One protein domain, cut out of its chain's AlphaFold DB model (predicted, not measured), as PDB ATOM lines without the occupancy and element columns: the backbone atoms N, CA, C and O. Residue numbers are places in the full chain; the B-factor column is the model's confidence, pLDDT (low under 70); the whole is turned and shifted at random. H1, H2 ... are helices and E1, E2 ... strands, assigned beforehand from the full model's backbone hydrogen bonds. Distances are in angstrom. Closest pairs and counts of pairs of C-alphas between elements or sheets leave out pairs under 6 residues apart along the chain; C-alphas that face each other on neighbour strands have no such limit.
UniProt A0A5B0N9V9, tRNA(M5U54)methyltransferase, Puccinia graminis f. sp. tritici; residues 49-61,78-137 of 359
ATOM      1  N   LEU A  49      35.782  23.001  23.385       96.31
ATOM      2  CA  LEU A  49      34.692  23.909  23.718       96.31
ATOM      3  C   LEU A  49      34.678  24.164  25.226       96.31
ATOM      4  O   LEU A  49      34.997  23.283  26.020       96.31
ATOM      5  N   THR A  50      34.349  25.391  25.623       96.56
ATOM      6  CA  THR A  50      34.276  25.780  27.037       96.56
ATOM      7  C   THR A  50      32.966  26.505  27.332       96.56
ATOM      8  O   THR A  50      32.973  27.728  27.529       96.56
ATOM      9  N   PRO A  51      31.823  25.798  27.276       96.25
ATOM     10  CA  PRO A  51      30.549  26.376  27.645       96.25
ATOM     11  C   PRO A  51      30.529  26.650  29.150       96.25
ATOM     12  O   PRO A  51      31.276  26.058  29.930       96.25
ATOM     13  N   HIS A  52      29.690  27.574  29.570       94.19
ATOM     14  CA  HIS A  52      29.538  27.958  30.958       94.19
ATOM     15  C   HIS A  52      28.079  28.244  31.265       94.19
ATOM     16  O   HIS A  52      27.267  28.470  30.373       94.19
ATOM     17  N   PHE A  53      27.778  28.241  32.552       91.56
ATOM     18  CA  PHE A  53      26.485  28.633  33.077       91.56
ATOM     19  C   PHE A  53      26.686  29.567  34.263       91.56
ATOM     20  O   PHE A  53      27.716  29.531  34.946       91.56
ATOM     21  N   GLU A  54      25.681  30.391  34.521       86.56
ATOM     22  CA  GLU A  54      25.623  31.250  35.696       86.56
ATOM     23  C   GLU A  54      24.505  30.775  36.626       86.56
ATOM     24  O   GLU A  54      23.498  30.236  36.178       86.56
ATOM     25  N   LEU A  55      24.692  30.957  37.935       78.38
ATOM     26  CA  LEU A  55      23.629  30.738  38.918       78.38
ATOM     27  C   LEU A  55      22.960  32.077  39.261       78.38
ATOM     28  O   LEU A  55      23.660  33.100  39.289       78.38
ATOM     29  N   PRO A  56      21.654  32.090  39.593       67.94
ATOM     30  CA  PRO A  56      20.956  33.303  39.995       67.94
ATOM     31  C   PRO A  56      21.680  34.047  41.119       67.94
ATOM     32  O   PRO A  56      22.142  33.462  42.103       67.94
ATOM     33  N   ARG A  57      21.741  35.380  41.010       64.81
ATOM     34  CA  ARG A  57      22.428  36.236  41.995       64.81
ATOM     35  C   ARG A  57      21.870  36.087  43.411       64.81
ATOM     36  O   ARG A  57      22.615  36.280  44.368       64.81
ATOM     37  N   GLN A  58      20.593  35.732  43.529       60.47
ATOM     38  CA  GLN A  58      19.882  35.524  44.792       60.47
ATOM     39  C   GLN A  58      20.426  34.324  45.590       60.47
ATOM     40  O   GLN A  58      20.250  34.261  46.803       60.47
ATOM     41  N   TRP A  59      21.135  33.397  44.933       60.94
ATOM     42  CA  TRP A  59      21.762  32.231  45.564       60.94
ATOM     43  C   TRP A  59      23.255  32.426  45.841       60.94
ATOM     44  O   TRP A  59      23.929  31.491  46.269       60.94
ATOM     45  N   LYS A  60      23.799  33.640  45.653       54.47
ATOM     46  CA  LYS A  60      25.187  33.939  46.036       54.47
ATOM     47  C   LYS A  60      25.408  33.557  47.506       54.47
ATOM     48  O   LYS A  60      24.764  34.096  48.398       54.47
ATOM     49  N   ASN A  61      26.346  32.635  47.731       54.62
ATOM     50  CA  ASN A  61      26.742  32.075  49.031       54.62
ATOM     51  C   ASN A  61      25.763  31.068  49.675       54.62
ATOM     52  O   ASN A  61      25.976  30.677  50.823       54.62
ATOM     53  N   SER A  78      17.712  32.058  31.275       65.25
ATOM     54  CA  SER A  78      16.834  30.890  31.080       65.25
ATOM     55  C   SER A  78      17.173  30.124  29.788       65.25
ATOM     56  O   SER A  78      17.115  30.697  28.699       65.25
ATOM     57  N   GLY A  79      17.500  28.835  29.912       65.25
ATOM     58  CA  GLY A  79      17.626  27.869  28.808       65.25
ATOM     59  C   GLY A  79      16.581  26.743  28.911       65.25
ATOM     60  O   GLY A  79      15.764  26.751  29.842       65.25
ATOM     61  N   PRO A  80      16.585  25.765  27.987       61.72
ATOM     62  CA  PRO A  80      15.819  24.527  28.117       61.72
ATOM     63  C   PRO A  80      16.134  23.853  29.457       61.72
ATOM     64  O   PRO A  80      17.296  23.638  29.798       61.72
ATOM     65  N   GLY A  81      15.100  23.566  30.253       61.31
ATOM     66  CA  GLY A  81      15.285  23.075  31.621       61.31
ATOM     67  C   GLY A  81      15.857  24.130  32.572       61.31
ATOM     68  O   GLY A  81      16.724  23.802  33.368       61.31
ATOM     69  N   GLY A  82      15.439  25.395  32.451       70.19
ATOM     70  CA  GLY A  82      15.612  26.458  33.458       70.19
ATOM     71  C   GLY A  82      17.024  27.038  33.631       70.19
ATOM     72  O   GLY A  82      17.201  28.028  34.338       70.19
ATOM     73  N   LEU A  83      18.037  26.483  32.961       82.31
ATOM     74  CA  LEU A  83      19.432  26.915  33.079       82.31
ATOM     75  C   LEU A  83      20.092  27.031  31.705       82.31
ATOM     76  O   LEU A  83      20.256  26.030  31.015       82.31
ATOM     77  N   ALA A  84      20.530  28.236  31.337       89.25
ATOM     78  CA  ALA A  84      21.362  28.427  30.157       89.25
ATOM     79  C   ALA A  84      22.777  27.878  30.394       89.25
ATOM     80  O   ALA A  84      23.504  28.347  31.274       89.25
ATOM     81  N   ILE A  85      23.180  26.918  29.565       92.44
ATOM     82  CA  ILE A  85      24.533  26.370  29.490       92.44
ATOM     83  C   ILE A  85      25.050  26.640  28.079       92.44
ATOM     84  O   ILE A  85      24.581  26.065  27.098       92.44
ATOM     85  N   GLY A  86      26.039  27.517  27.952       93.94
ATOM     86  CA  GLY A  86      26.560  27.827  26.632       93.94
ATOM     87  C   GLY A  86      27.646  28.881  26.591       93.94
ATOM     88  O   GLY A  86      28.612  28.815  27.346       93.94
ATOM     89  N   LEU A  87      27.559  29.807  25.643       93.44
ATOM     90  CA  LEU A  87      28.628  30.763  25.348       93.44
ATOM     91  C   LEU A  87      28.229  32.185  25.734       93.44
ATOM     92  O   LEU A  87      27.055  32.511  25.852       93.44
ATOM     93  N   ALA A  88      29.221  33.047  25.936       91.19
ATOM     94  CA  ALA A  88      28.969  34.429  26.313       91.19
ATOM     95  C   ALA A  88      28.430  35.202  25.104       91.19
ATOM     96  O   ALA A  88      28.998  35.133  24.013       91.19
ATOM     97  N   GLU A  89      27.364  35.973  25.307       89.31
ATOM     98  CA  GLU A  89      26.845  36.894  24.303       89.31
ATOM     99  C   GLU A  89      27.845  38.031  24.072       89.31
ATOM    100  O   GLU A  89      28.316  38.691  25.001       89.31
ATOM    101  N   LYS A  90      28.173  38.305  22.808       87.38
ATOM    102  CA  LYS A  90      29.112  39.377  22.475       87.38
ATOM    103  C   LYS A  90      28.570  40.732  22.941       87.38
ATOM    104  O   LYS A  90      27.484  41.149  22.555       87.38
ATOM    105  N   GLY A  91      29.369  41.450  23.732       88.56
ATOM    106  CA  GLY A  91      29.036  42.796  24.210       88.56
ATOM    107  C   GLY A  91      28.013  42.836  25.350       88.56
ATOM    108  O   GLY A  91      27.650  43.922  25.793       88.56
ATOM    109  N   ARG A  92      27.565  41.680  25.858       83.75
ATOM    110  CA  ARG A  92      26.640  41.591  26.991       83.75
ATOM    111  C   ARG A  92      27.151  40.576  28.003       83.75
ATOM    112  O   ARG A  92      27.816  39.608  27.663       83.75
ATOM    113  N   ARG A  93      26.839  40.777  29.280       81.31
ATOM    114  CA  ARG A  93      27.220  39.843  30.353       81.31
ATOM    115  C   ARG A  93      26.242  38.665  30.467       81.31
ATOM    116  O   ARG A  93      25.870  38.301  31.572       81.31
ATOM    117  N   ARG A  94      25.783  38.128  29.335       84.12
ATOM    118  CA  ARG A  94      24.725  37.116  29.254       84.12
ATOM    119  C   ARG A  94      25.277  35.806  28.707       84.12
ATOM    120  O   ARG A  94      26.163  35.823  27.857       84.12
ATOM    121  N   VAL A  95      24.720  34.691  29.170       88.12
ATOM    122  CA  VAL A  95      24.972  33.364  28.592       88.12
ATOM    123  C   VAL A  95      23.907  33.087  27.535       88.12
ATOM    124  O   VAL A  95      22.715  33.141  27.829       88.12
ATOM    125  N   ILE A  96      24.349  32.805  26.314       90.38
ATOM    126  CA  ILE A  96      23.543  32.220  25.248       90.38
ATOM    127  C   ILE A  96      23.553  30.716  25.473       90.38
ATOM    128  O   ILE A  96      24.620  30.098  25.432       90.38
ATOM    129  N   ASP A  97      22.381  30.144  25.717       92.25
ATOM    130  CA  ASP A  97      22.232  28.695  25.769       92.25
ATOM    131  C   ASP A  97      22.534  28.075  24.399       92.25
ATOM    132  O   ASP A  97      22.102  28.605  23.374       92.25
ATOM    133  N   ILE A  98      23.287  26.974  24.389       93.19
ATOM    134  CA  ILE A  98      23.523  26.190  23.175       93.19
ATOM    135  C   ILE A  98      23.288  24.705  23.449       93.19
ATOM    136  O   ILE A  98      23.849  24.133  24.387       93.19
ATOM    137  N   GLU A  99      22.476  24.072  22.610       92.62
ATOM    138  CA  GLU A  99      22.303  22.613  22.598       92.62
ATOM    139  C   GLU A  99      23.408  21.941  21.778       92.62
ATOM    140  O   GLU A  99      23.905  20.882  22.145       92.62
ATOM    141  N   GLU A 100      23.863  22.626  20.730       95.06
ATOM    142  CA  GLU A 100      24.938  22.201  19.849       95.06
ATOM    143  C   GLU A 100      25.823  23.384  19.433       95.06
ATOM    144  O   GLU A 100      25.444  24.556  19.487       95.06
ATOM    145  N   CYS A 101      27.034  23.069  18.990       96.25
ATOM    146  CA  CYS A 101      27.956  23.991  18.357       96.25
ATOM    147  C   CYS A 101      28.327  23.428  16.979       96.25
ATOM    148  O   CYS A 101      29.136  22.501  16.923       96.25
ATOM    149  N   PRO A 102      27.835  24.011  15.867       96.06
ATOM    150  CA  PRO A 102      28.146  23.537  14.511       96.06
ATOM    151  C   PRO A 102      29.644  23.534  14.169       96.06
ATOM    152  O   PRO A 102      30.097  22.832  13.273       96.06
ATOM    153  N   LEU A 103      30.442  24.338  14.878       95.69
ATOM    154  CA  LEU A 103      31.898  24.336  14.729       95.69
ATOM    155  C   LEU A 103      32.561  23.190  15.501       95.69
ATOM    156  O   LEU A 103      33.662  22.788  15.138       95.69
ATOM    157  N   GLY A 104      31.938  22.710  16.581       96.19
ATOM    158  CA  GLY A 104      32.410  21.592  17.396       96.19
ATOM    159  C   GLY A 104      32.309  20.269  16.649       96.19
ATOM    160  O   GLY A 104      31.384  20.066  15.872       96.19
ATOM    161  N   THR A 105      33.263  19.369  16.878       96.38
ATOM    162  CA  THR A 105      33.181  18.002  16.342       96.38
ATOM    163  C   THR A 105      31.951  17.265  16.886       96.38
ATOM    164  O   THR A 105      31.377  17.648  17.911       96.38
ATOM    165  N   LYS A 106      31.565  16.161  16.238       95.56
ATOM    166  CA  LYS A 106      30.482  15.284  16.715       95.56
ATOM    167  C   LYS A 106      30.725  14.816  18.151       95.56
ATOM    168  O   LYS A 106      29.868  15.019  19.003       95.56
ATOM    169  N   THR A 107      31.944  14.366  18.450       95.56
ATOM    170  CA  THR A 107      32.389  13.971  19.796       95.56
ATOM    171  C   THR A 107      32.180  15.079  20.836       95.56
ATOM    172  O   THR A 107      31.794  14.819  21.978       95.56
ATOM    173  N   ILE A 108      32.445  16.338  20.463       96.81
ATOM    174  CA  ILE A 108      32.232  17.496  21.339       96.81
ATOM    175  C   ILE A 108      30.737  17.723  21.580       96.81
ATOM    176  O   ILE A 108      30.355  17.950  22.726       96.81
ATOM    177  N   ASN A 109      29.902  17.662  20.539       97.50
ATOM    178  CA  ASN A 109      28.457  17.887  20.653       97.50
ATOM    179  C   ASN A 109      27.746  16.767  21.428       97.50
ATOM    180  O   ASN A 109      26.947  17.051  22.317       97.50
ATOM    181  N   GLU A 110      28.102  15.506  21.193       96.38
ATOM    182  CA  GLU A 110      27.600  14.366  21.972       96.38
ATOM    183  C   GLU A 110      27.921  14.528  23.463       96.38
ATOM    184  O   GLU A 110      27.053  14.387  24.333       96.38
ATOM    185  N   LYS A 111      29.168  14.906  23.776       97.25
ATOM    186  CA  LYS A 111      29.576  15.146  25.161       97.25
ATOM    187  C   LYS A 111      28.935  16.403  25.750       97.25
ATOM    188  O   LYS A 111      28.644  16.405  26.943       97.25
ATOM    189  N   LEU A 112      28.671  17.441  24.953       96.94
ATOM    190  CA  LEU A 112      27.950  18.639  25.394       96.94
ATOM    191  C   LEU A 112      26.552  18.271  25.896       96.94
ATOM    192  O   LEU A 112      26.191  18.664  27.004       96.94
ATOM    193  N   THR A 113      25.807  17.463  25.143       95.69
ATOM    194  CA  THR A 113      24.476  16.972  25.538       95.69
ATOM    195  C   THR A 113      24.521  16.203  26.863       95.69
ATOM    196  O   THR A 113      23.725  16.462  27.775       95.69
ATOM    197  N   ALA A 114      25.500  15.307  27.023       95.75
ATOM    198  CA  ALA A 114      25.694  14.565  28.269       95.75
ATOM    199  C   ALA A 114      26.054  15.487  29.454       95.75
ATOM    200  O   ALA A 114      25.496  15.354  30.545       95.75
ATOM    201  N   GLU A 115      26.951  16.456  29.249       95.62
ATOM    202  CA  GLU A 115      27.362  17.402  30.290       95.62
ATOM    203  C   GLU A 115      26.242  18.370  30.687       95.62
ATOM    204  O   GLU A 115      26.128  18.693  31.870       95.62
ATOM    205  N   ARG A 116      25.378  18.785  29.751       93.38
ATOM    206  CA  ARG A 116      24.172  19.576  30.055       93.38
ATOM    207  C   ARG A 116      23.271  18.831  31.040       93.38
ATOM    208  O   ARG A 116      22.953  19.360  32.105       93.38
ATOM    209  N   THR A 117      22.970  17.565  30.745       93.06
ATOM    210  CA  THR A 117      22.165  16.685  31.612       93.06
ATOM    211  C   THR A 117      22.818  16.485  32.985       93.06
ATOM    212  O   THR A 117      22.159  16.547  34.029       93.06
ATOM    213  N   ARG A 118      24.145  16.293  33.019       94.25
ATOM    214  CA  ARG A 118      24.900  16.157  34.272       94.25
ATOM    215  C   ARG A 118      24.826  17.430  35.113       94.25
ATOM    216  O   ARG A 118      24.594  17.348  36.315       94.25
ATOM    217  N   VAL A 119      25.023  18.604  34.515       91.81
ATOM    218  CA  VAL A 119      24.964  19.886  35.236       91.81
ATOM    219  C   VAL A 119      23.569  20.129  35.796       91.81
ATOM    220  O   VAL A 119      23.459  20.482  36.965       91.81
ATOM    221  N   GLN A 120      22.515  19.886  35.013       88.12
ATOM    222  CA  GLN A 120      21.133  20.047  35.473       88.12
ATOM    223  C   GLN A 120      20.804  19.111  36.650       88.12
ATOM    224  O   GLN A 120      20.263  19.561  37.656       88.12
ATOM    225  N   SER A 121      21.200  17.834  36.581       90.19
ATOM    226  CA  SER A 121      20.942  16.849  37.652       90.19
ATOM    227  C   SER A 121      21.816  17.021  38.906       90.19
ATOM    228  O   SER A 121      21.473  16.522  39.980       90.19
ATOM    229  N   THR A 122      22.943  17.733  38.789       90.44
ATOM    230  CA  THR A 122      23.892  17.972  39.892       90.44
ATOM    231  C   THR A 122      24.005  19.445  40.285       90.44
ATOM    232  O   THR A 122      24.937  19.816  41.005       90.44
ATOM    233  N   ILE A 123      23.064  20.296  39.863       86.44
ATOM    234  CA  ILE A 123      23.112  21.751  40.061       86.44
ATOM    235  C   ILE A 123      23.289  22.151  41.538       86.44
ATOM    236  O   ILE A 123      24.031  23.077  41.860       86.44
ATOM    237  N   GLN A 124      22.713  21.369  42.451       84.19
ATOM    238  CA  GLN A 124      22.789  21.492  43.907       84.19
ATOM    239  C   GLN A 124      24.201  21.350  44.490       84.19
ATOM    240  O   GLN A 124      24.474  21.764  45.623       84.19
ATOM    241  N   THR A 125      25.127  20.766  43.728       87.38
ATOM    242  CA  THR A 125      26.541  20.662  44.115       87.38
ATOM    243  C   THR A 125      27.295  21.978  43.902       87.38
ATOM    244  O   THR A 125      28.329  22.208  44.536       87.38
ATOM    245  N   TYR A 126      26.760  22.879  43.074       85.06
ATOM    246  CA  TYR A 126      27.399  24.135  42.711       85.06
ATOM    247  C   TYR A 126      27.006  25.271  43.670       85.06
ATOM    248  O   TYR A 126      25.846  25.481  44.016       85.06
ATOM    249  N   LYS A 127      28.014  26.044  44.096       82.19
ATOM    250  CA  LYS A 127      27.844  27.286  44.884       82.19
ATOM    251  C   LYS A 127      27.907  28.557  44.025       82.19
ATOM    252  O   LYS A 127      27.631  29.650  44.506       82.19
ATOM    253  N   ARG A 128      28.372  28.422  42.781       84.25
ATOM    254  CA  ARG A 128      28.550  29.483  41.782       84.25
ATOM    255  C   ARG A 128      28.496  28.866  40.385       84.25
ATOM    256  O   ARG A 128      28.687  27.659  40.258       84.25
ATOM    257  N   GLY A 129      28.286  29.705  39.372       87.00
ATOM    258  CA  GLY A 129      28.442  29.302  37.975       87.00
ATOM    259  C   GLY A 129      29.832  28.723  37.697       87.00
ATOM    260  O   GLY A 129      30.797  29.020  38.414       87.00
ATOM    261  N   ALA A 130      29.925  27.884  36.672       91.94
ATOM    262  CA  ALA A 130      31.155  27.203  36.300       91.94
ATOM    263  C   ALA A 130      31.347  27.195  34.783       91.94
ATOM    264  O   ALA A 130      30.389  27.245  34.011       91.94
ATOM    265  N   THR A 131      32.609  27.104  34.370       95.19
ATOM    266  CA  THR A 131      32.995  26.819  32.989       95.19
ATOM    267  C   THR A 131      33.304  25.338  32.880       95.19
ATOM    268  O   THR A 131      34.117  24.817  33.641       95.19
ATOM    269  N   LEU A 132      32.649  24.671  31.941       96.25
ATOM    270  CA  LEU A 132      32.916  23.287  31.589       96.25
ATOM    271  C   LEU A 132      34.067  23.245  30.585       96.25
ATOM    272  O   LEU A 132      34.245  24.170  29.791       96.25
ATOM    273  N   LEU A 133      34.834  22.163  30.600       97.25
ATOM    274  CA  LEU A 133      35.789  21.843  29.550       97.25
ATOM    275  C   LEU A 133      35.241  20.664  28.759       97.25
ATOM    276  O   LEU A 133      34.878  19.653  29.343       97.25
ATOM    277  N   LEU A 134      35.218  20.794  27.439       97.88
ATOM    278  CA  LEU A 134      35.065  19.682  26.513       97.88
ATOM    279  C   LEU A 134      36.293  19.692  25.621       97.88
ATOM    280  O   LEU A 134      36.533  20.678  24.915       97.88
ATOM    281  N   ARG A 135      37.104  18.642  25.694       97.44
ATOM    282  CA  ARG A 135      38.325  18.516  24.901       97.44
ATOM    283  C   ARG A 135      38.360  17.153  24.242       97.44
ATOM    284  O   ARG A 135      38.353  16.137  24.922       97.44
ATOM    285  N   GLU A 136      38.431  17.149  22.922       95.75
ATOM    286  CA  GLU A 136      38.625  15.928  22.161       95.75
ATOM    287  C   GLU A 136      40.077  15.437  22.287       95.75
ATOM    288  O   GLU A 136      41.013  16.242  22.351       95.75
ATOM    289  N   SER A 137      40.243  14.118  22.333       94.38
ATOM    290  CA  SER A 137      41.518  13.406  22.382       94.38
ATOM    291  C   SER A 137      41.447  12.157  21.516       94.38
ATOM    292  O   SER A 137      40.405  11.501  21.484       94.38
TER     293      SER A 137
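Overview. This is residues 49 to 61 and 78 to 137 of the 359 residues of the protein "tRNA(M5U54)methyltransferase" of Puccinia graminis f. sp. tritici (UniProt A0A5B0N9V9). Little regular structure: one helix, H1, with the chain folding back after it along residues 122 to 133 into E3, beside the first stretch, residues 49 to 61; a small hairpin, E1 and E2, points away from H1. The 73 printed residues hold E1, E2, H1 and E3 in that order, class mixed, with 27 residues in named elements. The whole is compact, radius of gyration of the C-alphas 12.2 A, spans 36 by 29 by 21 A.

Arrangement. E1, residues 85 to 88, and E2, residues 95 to 97, form an antiparallel hairpin at 133 degrees, N 87 and O 96 being 3.0 A apart. In H1, residues 106 to 121, every O i to N i+4 pair is within hydrogen-bond range. E3, residues 134 to 137, pairs with no named strand; its closest C-alphas to H1, Leu 134 and Ile 108, are 6.3 A apart. E3 is apart from E1 and E2.

Along the chain. E1 starts at C-alpha 85 (24.533, 26.370, 29.490). H1 measures 23.1 A; E3 ends at C-alpha 137 (41.518, 13.406, 22.382).

Size, cuts and confidence. Residues 62 to 77 are cut out, a 20.5 A gap between C-alphas 61 and 78. The H1 to E3 link is long. Residues 56 to 61 and 78 to 81 have pLDDT under 70.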